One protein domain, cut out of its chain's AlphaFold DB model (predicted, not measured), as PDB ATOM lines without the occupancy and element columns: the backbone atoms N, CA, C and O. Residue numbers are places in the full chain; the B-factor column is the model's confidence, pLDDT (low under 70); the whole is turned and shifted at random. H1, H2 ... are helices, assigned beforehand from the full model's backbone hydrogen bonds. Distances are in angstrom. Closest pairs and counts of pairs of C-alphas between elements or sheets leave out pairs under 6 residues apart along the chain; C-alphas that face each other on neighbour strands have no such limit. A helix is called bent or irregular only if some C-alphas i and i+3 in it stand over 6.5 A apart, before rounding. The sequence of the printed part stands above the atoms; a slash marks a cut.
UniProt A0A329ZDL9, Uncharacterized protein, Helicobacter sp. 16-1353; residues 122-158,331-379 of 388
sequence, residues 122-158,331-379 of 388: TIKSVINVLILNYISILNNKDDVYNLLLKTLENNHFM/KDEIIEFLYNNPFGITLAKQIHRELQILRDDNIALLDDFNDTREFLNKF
ATOM      1  N   THR A 122      -7.454 -29.071 -38.098       90.62
ATOM      2  CA  THR A 122      -7.676 -28.419 -39.394       90.62
ATOM      3  C   THR A 122      -6.392 -28.386 -40.221       90.62
ATOM      4  O   THR A 122      -6.429 -28.768 -41.390       90.62
ATOM      5  N   ILE A 123      -5.249 -28.044 -39.612       92.50
ATOM      6  CA  ILE A 123      -3.920 -28.115 -40.245       92.50
ATOM      7  C   ILE A 123      -3.658 -29.532 -40.753       92.50
ATOM      8  O   ILE A 123      -3.394 -29.694 -41.943       92.50
ATOM      9  N   LYS A 124      -3.840 -30.556 -39.904       92.75
ATOM     10  CA  LYS A 124      -3.732 -31.974 -40.289       92.75
ATOM     11  C   LYS A 124      -4.602 -32.303 -41.502       92.75
ATOM     12  O   LYS A 124      -4.156 -32.931 -42.461       92.75
ATOM     13  N   SER A 125      -5.860 -31.865 -41.476       88.69
ATOM     14  CA  SER A 125      -6.796 -32.110 -42.573       88.69
ATOM     15  C   SER A 125      -6.359 -31.450 -43.881       88.69
ATOM     16  O   SER A 125      -6.596 -32.021 -44.943       88.69
ATOM     17  N   VAL A 126      -5.772 -30.253 -43.826       88.75
ATOM     18  CA  VAL A 126      -5.303 -29.522 -45.009       88.75
ATOM     19  C   VAL A 126      -4.011 -30.133 -45.540       88.75
ATOM     20  O   VAL A 126      -3.949 -30.448 -46.729       88.75
ATOM     21  N   ILE A 127      -3.009 -30.355 -44.686       91.62
ATOM     22  CA  ILE A 127      -1.711 -30.875 -45.125       91.62
ATOM     23  C   ILE A 127      -1.848 -32.269 -45.731       91.62
ATOM     24  O   ILE A 127      -1.329 -32.496 -46.815       91.62
ATOM     25  N   ASN A 128      -2.652 -33.160 -45.144       91.69
ATOM     26  CA  ASN A 128      -2.826 -34.508 -45.690       91.69
ATOM     27  C   ASN A 128      -3.549 -34.511 -47.045       91.69
ATOM     28  O   ASN A 128      -3.307 -35.396 -47.862       91.69
ATOM     29  N   VAL A 129      -4.380 -33.506 -47.340       88.12
ATOM     30  CA  VAL A 129      -4.906 -33.307 -48.700       88.12
ATOM     31  C   VAL A 129      -3.806 -32.807 -49.634       88.12
ATOM     32  O   VAL A 129      -3.680 -33.306 -50.745       88.12
ATOM     33  N   LEU A 130      -2.974 -31.860 -49.199       89.50
ATOM     34  CA  LEU A 130      -1.877 -31.349 -50.025       89.50
ATOM     35  C   LEU A 130      -0.817 -32.414 -50.324       89.50
ATOM     36  O   LEU A 130      -0.319 -32.452 -51.444       89.50
ATOM     37  N   ILE A 131      -0.527 -33.315 -49.382       92.38
ATOM     38  CA  ILE A 131       0.354 -34.466 -49.618       92.38
ATOM     39  C   ILE A 131      -0.175 -35.290 -50.792       92.38
ATOM     40  O   ILE A 131       0.579 -35.614 -51.700       92.38
ATOM     41  N   LEU A 132      -1.483 -35.562 -50.827       89.94
ATOM     42  CA  LEU A 132      -2.114 -36.273 -51.940       89.94
ATOM     43  C   LEU A 132      -2.027 -35.480 -53.259       89.94
ATOM     44  O   LEU A 132      -1.756 -36.047 -54.319       89.94
ATOM     45  N   ASN A 133      -2.216 -34.160 -53.197       88.00
ATOM     46  CA  ASN A 133      -2.123 -33.275 -54.358       88.00
ATOM     47  C   ASN A 133      -0.696 -33.186 -54.929       88.00
ATOM     48  O   ASN A 133      -0.549 -32.852 -56.097       88.00
ATOM     49  N   TYR A 134       0.348 -33.445 -54.143       89.75
ATOM     50  CA  TYR A 134       1.754 -33.321 -54.564       89.75
ATOM     51  C   TYR A 134       2.532 -34.636 -54.435       89.75
ATOM     52  O   TYR A 134       3.758 -34.654 -54.459       89.75
ATOM     53  N   ILE A 135       1.824 -35.758 -54.317       91.19
ATOM     54  CA  ILE A 135       2.383 -37.047 -53.902       91.19
ATOM     55  C   ILE A 135       3.530 -37.564 -54.790       91.19
ATOM     56  O   ILE A 135       4.402 -38.286 -54.305       91.19
ATOM     57  N   SER A 136       3.573 -37.203 -56.078       89.06
ATOM     58  CA  SER A 136       4.657 -37.615 -56.983       89.06
ATOM     59  C   SER A 136       5.995 -36.957 -56.668       89.06
ATOM     60  O   SER A 136       7.027 -37.579 -56.895       89.06
ATOM     61  N   ILE A 137       5.981 -35.734 -56.132       90.06
ATOM     62  CA  ILE A 137       7.189 -34.939 -55.873       90.06
ATOM     63  C   ILE A 137       7.651 -34.996 -54.413       90.06
ATOM     64  O   ILE A 137       8.741 -34.525 -54.114       90.06
ATOM     65  N   LEU A 138       6.842 -35.563 -53.514       93.69
ATOM     66  CA  LEU A 138       7.188 -35.759 -52.103       93.69
ATOM     67  C   LEU A 138       7.835 -37.131 -51.927       93.69
ATOM     68  O   LEU A 138       7.190 -38.138 -52.211       93.69
ATOM     69  N   ASN A 139       9.080 -37.203 -51.472       93.94
ATOM     70  CA  ASN A 139       9.819 -38.465 -51.359       93.94
ATOM     71  C   ASN A 139       9.959 -38.944 -49.914       93.94
ATOM     72  O   ASN A 139      10.030 -40.148 -49.681       93.94
ATOM     73  N   ASN A 140       9.973 -38.025 -48.952       95.50
ATOM     74  CA  ASN A 140      10.176 -38.316 -47.534       95.50
ATOM     75  C   ASN A 140       9.367 -37.355 -46.637       95.50
ATOM     76  O   ASN A 140       8.635 -36.488 -47.123       95.50
ATOM     77  N   LYS A 141       9.471 -37.533 -45.313       95.38
ATOM     78  CA  LYS A 141       8.794 -36.682 -44.320       95.38
ATOM     79  C   LYS A 141       9.337 -35.247 -44.303       95.38
ATOM     80  O   LYS A 141       8.548 -34.331 -44.100       95.38
ATOM     81  N   ASP A 142      10.614 -35.026 -44.602       95.81
ATOM     82  CA  ASP A 142      11.191 -33.673 -44.661       95.81
ATOM     83  C   ASP A 142      10.558 -32.830 -45.777       95.81
ATOM     84  O   ASP A 142      10.214 -31.665 -45.564       95.81
ATOM     85  N   ASP A 143      10.296 -33.424 -46.945       96.06
ATOM     86  CA  ASP A 143       9.543 -32.774 -48.025       96.06
ATOM     87  C   ASP A 143       8.134 -32.369 -47.558       96.06
ATOM     88  O   ASP A 143       7.633 -31.291 -47.893       96.06
ATOM     89  N   VAL A 144       7.490 -33.226 -46.759       96.56
ATOM     90  CA  VAL A 144       6.153 -32.984 -46.202       96.56
ATOM     91  C   VAL A 144       6.186 -31.868 -45.156       96.56
ATOM     92  O   VAL A 144       5.313 -31.001 -45.169       96.56
ATOM     93  N   TYR A 145       7.198 -31.833 -44.294       96.69
ATOM     94  CA  TYR A 145       7.401 -30.763 -43.321       96.69
ATOM     95  C   TYR A 145       7.679 -29.413 -43.994       96.69
ATOM     96  O   TYR A 145       7.101 -28.392 -43.612       96.69
ATOM     97  N   ASN A 146       8.466 -29.404 -45.068       94.31
ATOM     98  CA  ASN A 146       8.668 -28.215 -45.893       94.31
ATOM     99  C   ASN A 146       7.362 -27.755 -46.556       94.31
ATOM    100  O   ASN A 146       7.060 -26.559 -46.583       94.31
ATOM    101  N   LEU A 147       6.548 -28.692 -47.060       93.19
ATOM    102  CA  LEU A 147       5.217 -28.390 -47.586       93.19
ATOM    103  C   LEU A 147       4.294 -27.826 -46.496       93.19
ATOM    104  O   LEU A 147       3.541 -26.892 -46.778       93.19
ATOM    105  N   LEU A 148       4.356 -28.352 -45.269       93.88
ATOM    106  CA  LEU A 148       3.606 -27.862 -44.113       93.88
ATOM    107  C   LEU A 148       3.977 -26.412 -43.797       93.88
ATOM    108  O   LEU A 148       3.083 -25.565 -43.805       93.88
ATOM    109  N   LEU A 149       5.265 -26.107 -43.601       92.50
ATOM    110  CA  LEU A 149       5.732 -24.737 -43.346       92.50
ATOM    111  C   LEU A 149       5.311 -23.795 -44.463       92.50
ATOM    112  O   LEU A 149       4.613 -22.817 -44.214       92.50
ATOM    113  N   LYS A 150       5.629 -24.146 -45.713       90.19
ATOM    114  CA  LYS A 150       5.277 -23.331 -46.875       90.19
ATOM    115  C   LYS A 150       3.773 -23.091 -46.957       90.19
ATOM    116  O   LYS A 150       3.342 -22.007 -47.348       90.19
ATOM    117  N   THR A 151       2.961 -24.090 -46.620       88.44
ATOM    118  CA  THR A 151       1.504 -23.952 -46.600       88.44
ATOM    119  C   THR A 151       1.070 -22.994 -45.508       88.44
ATOM    120  O   THR A 151       0.248 -22.132 -45.786       88.44
ATOM    121  N   LEU A 152       1.600 -23.113 -44.296       88.75
ATOM    122  CA  LEU A 152       1.211 -22.247 -43.189       88.75
ATOM    123  C   LEU A 152       1.675 -20.802 -43.413       88.75
ATOM    124  O   LEU A 152       0.871 -19.895 -43.250       88.75
ATOM    125  N   GLU A 153       2.901 -20.598 -43.893       85.19
ATOM    126  CA  GLU A 153       3.473 -19.281 -44.196       85.19
ATOM    127  C   GLU A 153       2.774 -18.576 -45.370       85.19
ATOM    128  O   GLU A 153       2.538 -17.371 -45.330       85.19
ATOM    129  N   ASN A 154       2.407 -19.304 -46.433       77.12
ATOM    130  CA  ASN A 154       1.771 -18.694 -47.612       77.12
ATOM    131  C   ASN A 154       0.237 -18.681 -47.540       77.12
ATOM    132  O   ASN A 154      -0.402 -17.796 -48.109       77.12
ATOM    133  N   ASN A 155      -0.367 -19.658 -46.859       65.31
ATOM    134  CA  ASN A 155      -1.817 -19.806 -46.707       65.31
ATOM    135  C   ASN A 155      -2.292 -19.526 -45.278       65.31
ATOM    136  O   ASN A 155      -3.358 -20.021 -44.897       65.31
ATOM    137  N   HIS A 156      -1.588 -18.668 -44.524       55.31
ATOM    138  CA  HIS A 156      -2.084 -18.096 -43.262       55.31
ATOM    139  C   HIS A 156      -3.548 -17.641 -43.351       55.31
ATOM    140  O   HIS A 156      -4.232 -17.616 -42.336       55.31
ATOM    141  N   PHE A 157      -4.009 -17.305 -44.562       51.12
ATOM    142  CA  PHE A 157      -5.320 -16.759 -44.896       51.12
ATOM    143  C   PHE A 157      -6.479 -17.772 -45.014       51.12
ATOM    144  O   PHE A 157      -7.596 -17.348 -45.317       51.12
ATOM    145  N   MET A 158      -6.241 -19.087 -44.875       56.28
ATOM    146  CA  MET A 158      -7.203 -20.102 -45.352       56.28
ATOM    147  C   MET A 158      -7.605 -21.217 -44.373       56.28
ATOM    148  O   MET A 158      -8.524 -21.969 -44.705       56.28
ATOM    149  N   LYS A 331      -1.258 -35.734 -35.635       95.12
ATOM    150  CA  LYS A 331      -1.305 -34.452 -34.923       95.12
ATOM    151  C   LYS A 331      -0.061 -34.243 -34.064       95.12
ATOM    152  O   LYS A 331       0.375 -33.102 -33.953       95.12
ATOM    153  N   ASP A 332       0.501 -35.318 -33.527       97.12
ATOM    154  CA  ASP A 332       1.644 -35.286 -32.623       97.12
ATOM    155  C   ASP A 332       2.896 -34.917 -33.426       97.12
ATOM    156  O   ASP A 332       3.605 -33.983 -33.057       97.12
ATOM    157  N   GLU A 333       3.067 -35.517 -34.613       97.38
ATOM    158  CA  GLU A 333       4.108 -35.151 -35.583       97.38
ATOM    159  C   GLU A 333       4.039 -33.661 -35.964       97.38
ATOM    160  O   GLU A 333       5.059 -32.977 -36.051       97.38
ATOM    161  N   ILE A 334       2.830 -33.123 -36.181       96.94
ATOM    162  CA  ILE A 334       2.630 -31.700 -36.504       96.94
ATOM    163  C   ILE A 334       3.014 -30.811 -35.317       96.94
ATOM    164  O   ILE A 334       3.685 -29.797 -35.514       96.94
ATOM    165  N   ILE A 335       2.574 -31.157 -34.105       97.69
ATOM    166  CA  ILE A 335       2.849 -30.386 -32.888       97.69
ATOM    167  C   ILE A 335       4.348 -30.374 -32.595       97.69
ATOM    168  O   ILE A 335       4.905 -29.300 -32.373       97.69
ATOM    169  N   GLU A 336       5.001 -31.536 -32.627       97.75
ATOM    170  CA  GLU A 336       6.431 -31.672 -32.364       97.75
ATOM    171  C   GLU A 336       7.259 -30.875 -33.374       97.75
ATOM    172  O   GLU A 336       8.111 -30.068 -32.990       97.75
ATOM    173  N   PHE A 337       6.962 -31.032 -34.666       97.50
ATOM    174  CA  PHE A 337       7.653 -30.295 -35.714       97.50
ATOM    175  C   PHE A 337       7.494 -28.775 -35.556       97.50
ATOM    176  O   PHE A 337       8.476 -28.037 -35.631       97.50
ATOM    177  N   LEU A 338       6.269 -28.293 -35.313       95.88
ATOM    178  CA  LEU A 338       6.011 -26.863 -35.146       95.88
ATOM    179  C   LEU A 338       6.633 -26.311 -33.862       95.88
ATOM    180  O   LEU A 338       7.113 -25.184 -33.880       95.88
ATOM    181  N   TYR A 339       6.655 -27.077 -32.768       96.69
ATOM    182  CA  TYR A 339       7.302 -26.667 -31.521       96.69
ATOM    183  C   TYR A 339       8.807 -26.435 -31.703       96.69
ATOM    184  O   TYR A 339       9.342 -25.432 -31.234       96.69
ATOM    185  N   ASN A 340       9.463 -27.319 -32.454       96.31
ATOM    186  CA  ASN A 340      10.893 -27.230 -32.746       96.31
ATOM    187  C   ASN A 340      11.232 -26.214 -33.854       96.31
ATOM    188  O   ASN A 340      12.407 -25.972 -34.133       96.31
ATOM    189  N   ASN A 341      10.228 -25.604 -34.493       95.06
ATOM    190  CA  ASN A 341      10.421 -24.629 -35.558       95.06
ATOM    191  C   ASN A 341      10.215 -23.181 -35.055       95.06
ATOM    192  O   ASN A 341       9.211 -22.906 -34.396       95.06
ATOM    193  N   PRO A 342      11.073 -22.206 -35.429       92.75
ATOM    194  CA  PRO A 342      10.912 -20.802 -35.025       92.75
ATOM    195  C   PRO A 342       9.550 -20.185 -35.378       92.75
ATOM    196  O   PRO A 342       9.065 -19.286 -34.690       92.75
ATOM    197  N   PHE A 343       8.905 -20.666 -36.440       92.38
ATOM    198  CA  PHE A 343       7.581 -20.215 -36.851       92.38
ATOM    199  C   PHE A 343       6.460 -20.667 -35.896       92.38
ATOM    200  O   PHE A 343       5.417 -20.009 -35.819       92.38
ATOM    201  N   GLY A 344       6.666 -21.737 -35.121       94.19
ATOM    202  CA  GLY A 344       5.655 -22.329 -34.243       94.19
ATOM    203  C   GLY A 344       5.045 -21.347 -33.249       94.19
ATOM    204  O   GLY A 344       3.823 -21.265 -33.143       94.19
ATOM    205  N   ILE A 345       5.865 -20.522 -32.589       95.38
ATOM    206  CA  ILE A 345       5.370 -19.514 -31.637       95.38
ATOM    207  C   ILE A 345       4.533 -18.426 -32.325       95.38
ATOM    208  O   ILE A 345       3.558 -17.927 -31.756       95.38
ATOM    209  N   THR A 346       4.883 -18.062 -33.561       92.88
ATOM    210  CA  THR A 346       4.119 -17.093 -34.360       92.88
ATOM    211  C   THR A 346       2.741 -17.657 -34.683       92.88
ATOM    212  O   THR A 346       1.728 -16.986 -34.470       92.88
ATOM    213  N   LEU A 347       2.695 -18.920 -35.112       93.56
ATOM    214  CA  LEU A 347       1.451 -19.633 -35.367       93.56
ATOM    215  C   LEU A 347       0.609 -19.796 -34.094       93.56
ATOM    216  O   LEU A 347      -0.594 -19.550 -34.135       93.56
ATOM    217  N   ALA A 348       1.221 -20.153 -32.962       94.75
ATOM    218  CA  ALA A 348       0.544 -20.305 -31.676       94.75
ATOM    219  C   ALA A 348      -0.143 -19.002 -31.240       94.75
ATOM    220  O   ALA A 348      -1.336 -18.993 -30.932       94.75
ATOM    221  N   LYS A 349       0.566 -17.869 -31.324       93.50
ATOM    222  CA  LYS A 349      -0.005 -16.539 -31.054       93.50
ATOM    223  C   LYS A 349      -1.142 -16.190 -32.016       93.50
ATOM    224  O   LYS A 349      -2.135 -15.595 -31.599       93.50
ATOM    225  N   GLN A 350      -1.022 -16.547 -33.295       91.81
ATOM    226  CA  GLN A 350      -2.092 -16.323 -34.269       91.81
ATOM    227  C   GLN A 350      -3.332 -17.166 -33.950       91.81
ATOM    228  O   GLN A 350      -4.431 -16.615 -33.909       91.81
ATOM    229  N   ILE A 351      -3.165 -18.469 -33.702       93.81
ATOM    230  CA  ILE A 351      -4.251 -19.368 -33.291       93.81
ATOM    231  C   ILE A 351      -4.952 -18.789 -32.067       93.81
ATOM    232  O   ILE A 351      -6.166 -18.609 -32.085       93.81
ATOM    233  N   HIS A 352      -4.188 -18.435 -31.032       94.69
ATOM    234  CA  HIS A 352      -4.738 -17.882 -29.802       94.69
ATOM    235  C   HIS A 352      -5.580 -16.630 -30.064       94.69
ATOM    236  O   HIS A 352      -6.715 -16.568 -29.600       94.69
ATOM    237  N   ARG A 353      -5.107 -15.688 -30.890       92.69
ATOM    238  CA  ARG A 353      -5.877 -14.492 -31.292       92.69
ATOM    239  C   ARG A 353      -7.163 -14.817 -32.049       92.69
ATOM    240  O   ARG A 353      -8.205 -14.206 -31.804       92.69
ATOM    241  N   GLU A 354      -7.107 -15.770 -32.971       92.00
ATOM    242  CA  GLU A 354      -8.277 -16.176 -33.752       92.00
ATOM    243  C   GLU A 354      -9.319 -16.923 -32.916       92.00
ATOM    244  O   GLU A 354     -10.480 -16.930 -33.303       92.00
ATOM    245  N   LEU A 355      -8.947 -17.486 -31.764       94.31
ATOM    246  CA  LEU A 355      -9.877 -18.112 -30.819       94.31
ATOM    247  C   LEU A 355     -10.579 -17.115 -29.882       94.31
ATOM    248  O   LEU A 355     -11.481 -17.525 -29.157       94.31
ATOM    249  N   GLN A 356     -10.223 -15.821 -29.906       94.50
ATOM    250  CA  GLN A 356     -10.817 -14.821 -29.003       94.50
ATOM    251  C   GLN A 356     -12.343 -14.796 -29.079       94.50
ATOM    252  O   GLN A 356     -12.996 -14.825 -28.047       94.50
ATOM    253  N   ILE A 357     -12.915 -14.842 -30.285       92.75
ATOM    254  CA  ILE A 357     -14.372 -14.817 -30.436       92.75
ATOM    255  C   ILE A 357     -15.065 -16.024 -29.793       92.75
ATOM    256  O   ILE A 357     -16.203 -15.912 -29.356       92.75
ATOM    257  N   LEU A 358     -14.388 -17.177 -29.721       94.19
ATOM    258  CA  LEU A 358     -14.930 -18.355 -29.051       94.19
ATOM    259  C   LEU A 358     -14.846 -18.199 -27.534       94.19
ATOM    260  O   LEU A 358     -15.798 -18.555 -26.857       94.19
ATOM    261  N   ARG A 359     -13.764 -17.616 -26.998       95.31
ATOM    262  CA  ARG A 359     -13.690 -17.277 -25.566       95.31
ATOM    263  C   ARG A 359     -14.786 -16.298 -25.151       95.31
ATOM    264  O   ARG A 359     -15.387 -16.495 -24.101       95.31
ATOM    265  N   ASP A 360     -15.044 -15.295 -25.985       93.69
ATOM    266  CA  ASP A 360     -16.039 -14.257 -25.709       93.69
ATOM    267  C   ASP A 360     -17.475 -14.799 -25.805       93.69
ATOM    268  O   ASP A 360     -18.302 -14.514 -24.941       93.69
ATOM    269  N   ASP A 361     -17.776 -15.587 -26.844       93.50
ATOM    270  CA  ASP A 361     -19.153 -15.998 -27.139       93.50
ATOM    271  C   ASP A 361     -19.537 -17.362 -26.537       93.50
ATOM    272  O   ASP A 361     -20.695 -17.563 -26.170       93.50
ATOM    273  N   ASN A 362     -18.621 -18.340 -26.515       91.69
ATOM    274  CA  ASN A 362     -18.892 -19.708 -26.057       91.69
ATOM    275  C   ASN A 362     -17.599 -20.477 -25.723       91.69
ATOM    276  O   ASN A 362     -17.116 -21.304 -26.505       91.69
ATOM    277  N   ILE A 363     -17.051 -20.208 -24.536       94.44
ATOM    278  CA  ILE A 363     -15.769 -20.763 -24.086       94.44
ATOM    279  C   ILE A 363     -15.756 -22.298 -24.012       94.44
ATOM    280  O   ILE A 363     -14.713 -22.904 -24.252       94.44
ATOM    281  N   ALA A 364     -16.909 -22.932 -23.766       94.38
ATOM    282  CA  ALA A 364     -17.034 -24.388 -23.665       94.38
ATOM    283  C   ALA A 364     -16.682 -25.111 -24.980       94.38
ATOM    284  O   ALA A 364     -16.245 -26.256 -24.959       94.38
ATOM    285  N   LEU A 365     -16.777 -24.443 -26.140       93.06
ATOM    286  CA  LEU A 365     -16.325 -25.021 -27.417       93.06
ATOM    287  C   LEU A 365     -14.816 -25.315 -27.446       93.06
ATOM    288  O   LEU A 365     -14.357 -26.115 -28.261       93.06
ATOM    289  N   LEU A 366     -14.032 -24.658 -26.587       94.94
ATOM    290  CA  LEU A 366     -12.588 -24.878 -26.481       94.94
ATOM    291  C   LEU A 366     -12.246 -26.154 -25.701       94.94
ATOM    292  O   LEU A 366     -11.097 -26.610 -25.748       94.94
ATOM    293  N   ASP A 367     -13.220 -26.764 -25.024       93.69
ATOM    294  CA  ASP A 367     -13.018 -28.016 -24.294       93.69
ATOM    295  C   ASP A 367     -12.698 -29.170 -25.251       93.69
ATOM    296  O   ASP A 367     -11.831 -29.992 -24.951       93.69
ATOM    297  N   ASP A 368     -13.257 -29.130 -26.463       91.88
ATOM    298  CA  ASP A 368     -13.012 -30.103 -27.531       91.88
ATOM    299  C   ASP A 368     -11.670 -29.889 -28.265       91.88
ATOM    300  O   ASP A 368     -11.297 -30.652 -29.163       91.88
ATOM    301  N   PHE A 369     -10.922 -28.825 -27.944       95.00
ATOM    302  CA  PHE A 369      -9.734 -28.399 -28.697       95.00
ATOM    303  C   PHE A 369      -8.426 -28.944 -28.105       95.00
ATOM    304  O   PHE A 369      -7.413 -28.244 -28.076       95.00
ATOM    305  N   ASN A 370      -8.427 -30.211 -27.679       95.38
ATOM    306  CA  ASN A 370      -7.321 -30.845 -26.949       95.38
ATOM    307  C   ASN A 370      -5.952 -30.673 -27.626       95.38
ATOM    308  O   ASN A 370      -5.029 -30.161 -26.999       95.38
ATOM    309  N   ASP A 371      -5.829 -30.987 -28.920       96.19
ATOM    310  CA  ASP A 371      -4.528 -30.893 -29.612       96.19
ATOM    311  C   ASP A 371      -4.042 -29.439 -29.740       96.19
ATOM    312  O   ASP A 371      -2.851 -29.145 -29.728       96.19
ATOM    313  N   THR A 372      -4.974 -28.490 -29.871       96.56
ATOM    314  CA  THR A 372      -4.614 -27.066 -29.894       96.56
ATOM    315  C   THR A 372      -4.227 -26.576 -28.509       96.56
ATOM    316  O   THR A 372      -3.288 -25.796 -28.398       96.56
ATOM    317  N   ARG A 373      -4.884 -27.057 -27.449       97.50
ATOM    318  CA  ARG A 373      -4.487 -26.778 -26.067       97.50
ATOM    319  C   ARG A 373      -3.076 -27.290 -25.794       97.50
ATOM    320  O   ARG A 373      -2.258 -26.536 -25.282       97.50
ATOM    321  N   GLU A 374      -2.767 -28.520 -26.198       97.75
ATOM    322  CA  GLU A 374      -1.417 -29.077 -26.089       97.75
ATOM    323  C   GLU A 374      -0.386 -28.216 -26.829       97.75
ATOM    324  O   GLU A 374       0.612 -27.803 -26.237       97.75
ATOM    325  N   PHE A 375      -0.653 -27.884 -28.095       97.62
ATOM    326  CA  PHE A 375       0.235 -27.049 -28.898       97.62
ATOM    327  C   PHE A 375       0.496 -25.676 -28.264       97.62
ATOM    328  O   PHE A 375       1.641 -25.233 -28.197       97.62
ATOM    329  N   LEU A 376      -0.549 -24.996 -27.785       97.62
ATOM    330  CA  LEU A 376      -0.417 -23.686 -27.145       97.62
ATOM    331  C   LEU A 376       0.341 -23.777 -25.809       97.62
ATOM    332  O   LEU A 376       1.198 -22.933 -25.534       97.62
ATOM    333  N   ASN A 377       0.111 -24.838 -25.027       97.25
ATOM    334  CA  ASN A 377       0.796 -25.074 -23.755       97.25
ATOM    335  C   ASN A 377       2.308 -25.261 -23.923       97.25
ATOM    336  O   ASN A 377       3.064 -24.804 -23.069       97.25
ATOM    337  N   LYS A 378       2.777 -25.844 -25.037       97.38
ATOM    338  CA  LYS A 378       4.217 -25.920 -25.353       97.38
ATOM    339  C   LYS A 378       4.888 -24.538 -25.393       97.38
ATOM    340  O   LYS A 378       6.083 -24.430 -25.146       97.38
ATOM    341  N   PHE A 379       4.121 -23.478 -25.661       96.94
ATOM    342  CA  PHE A 379       4.584 -22.088 -25.677       96.94
ATOM    343  C   PHE A 379       4.113 -21.267 -24.466       96.94
ATOM    344  O   PHE A 379       4.200 -20.039 -24.503       96.94
TER     345      PHE A 379
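AT A GLANCE: This is residues 122 to 158 and 331 to 379 of the 388 residues of an uncharacterized protein of Helicobacter sp. 16-1353 (UniProt A0A329ZDL9). Two helices, H1 and H2, cross steeply at one end of an elongated domain, H3 and H6 run side by side nearer its middle, and H5 makes the far end, where the chain turns back from H4 to H6. The printed part has 86 residues with six named helices, H1 to H6 in chain order, and no named strand: all helix. It is only just compact, close to loose, with a radius of gyration of the C-alphas of 13.9 A, and spans 44 by 23 by 21 A.

HOW THE PARTS SIT: H1, residues 122 to 133, touches H2, residues 141 to 154, with residues 127 to 131 alone, at a steep tilt of 63 degrees, opposite ways; the closest C-alphas, of Ile 127 and Leu 148, are 6.2 A apart. H3, residues 331 to 339, is close to H1 but not clearly touching; the closest C-alphas, of Lys 124 and Lys 331, are 6.4 A apart. H6, residues 370 to 377, only just touches H3, with 3 pairs of C-alphas within 8 A, at a shallow tilt of 13 degrees, the same way; Ile 335 and Phe 375 have the closest C-alphas, 5.8 A. H4, residues 343 to 354, only just touches H6, also with 3 pairs; the closest C-alphas, of Ala 348 and Leu 376, are 5.7 A apart. H5, residues 356 to 366, touches no helix. O i to N i+4 pairs are all within hydrogen-bond range in H2, H3, H4 and H6, against 7 of 8 in H1 and 3 of 7 in H5, where 3 of 8 O i to N i+3 pairs are.

IN THESE COORDINATES: H1 begins at C-alpha 122 (-7.676, -28.419, -39.394) and measures 16.7 A, H2 19.6 A, H3 12.1 A and H4 16.7 A. H5, 10.5 A, is irregular: C-alphas 361 and 364 are 9.3 A apart. H6, 10.5 A, ends at C-alpha 377 (0.796, -25.074, -23.755).

THE WHOLE: The C-alphas farthest apart, of Ser 136 and Asp 360, are 44.2 A apart. Residues 159 to 330 are not printed, and C-alphas 158 and 331 are 18.7 A apart across the cut. Of the links printed whole, none is long. The mean pLDDT of the printed part is 91.8; residues 155 to 158 are under 70.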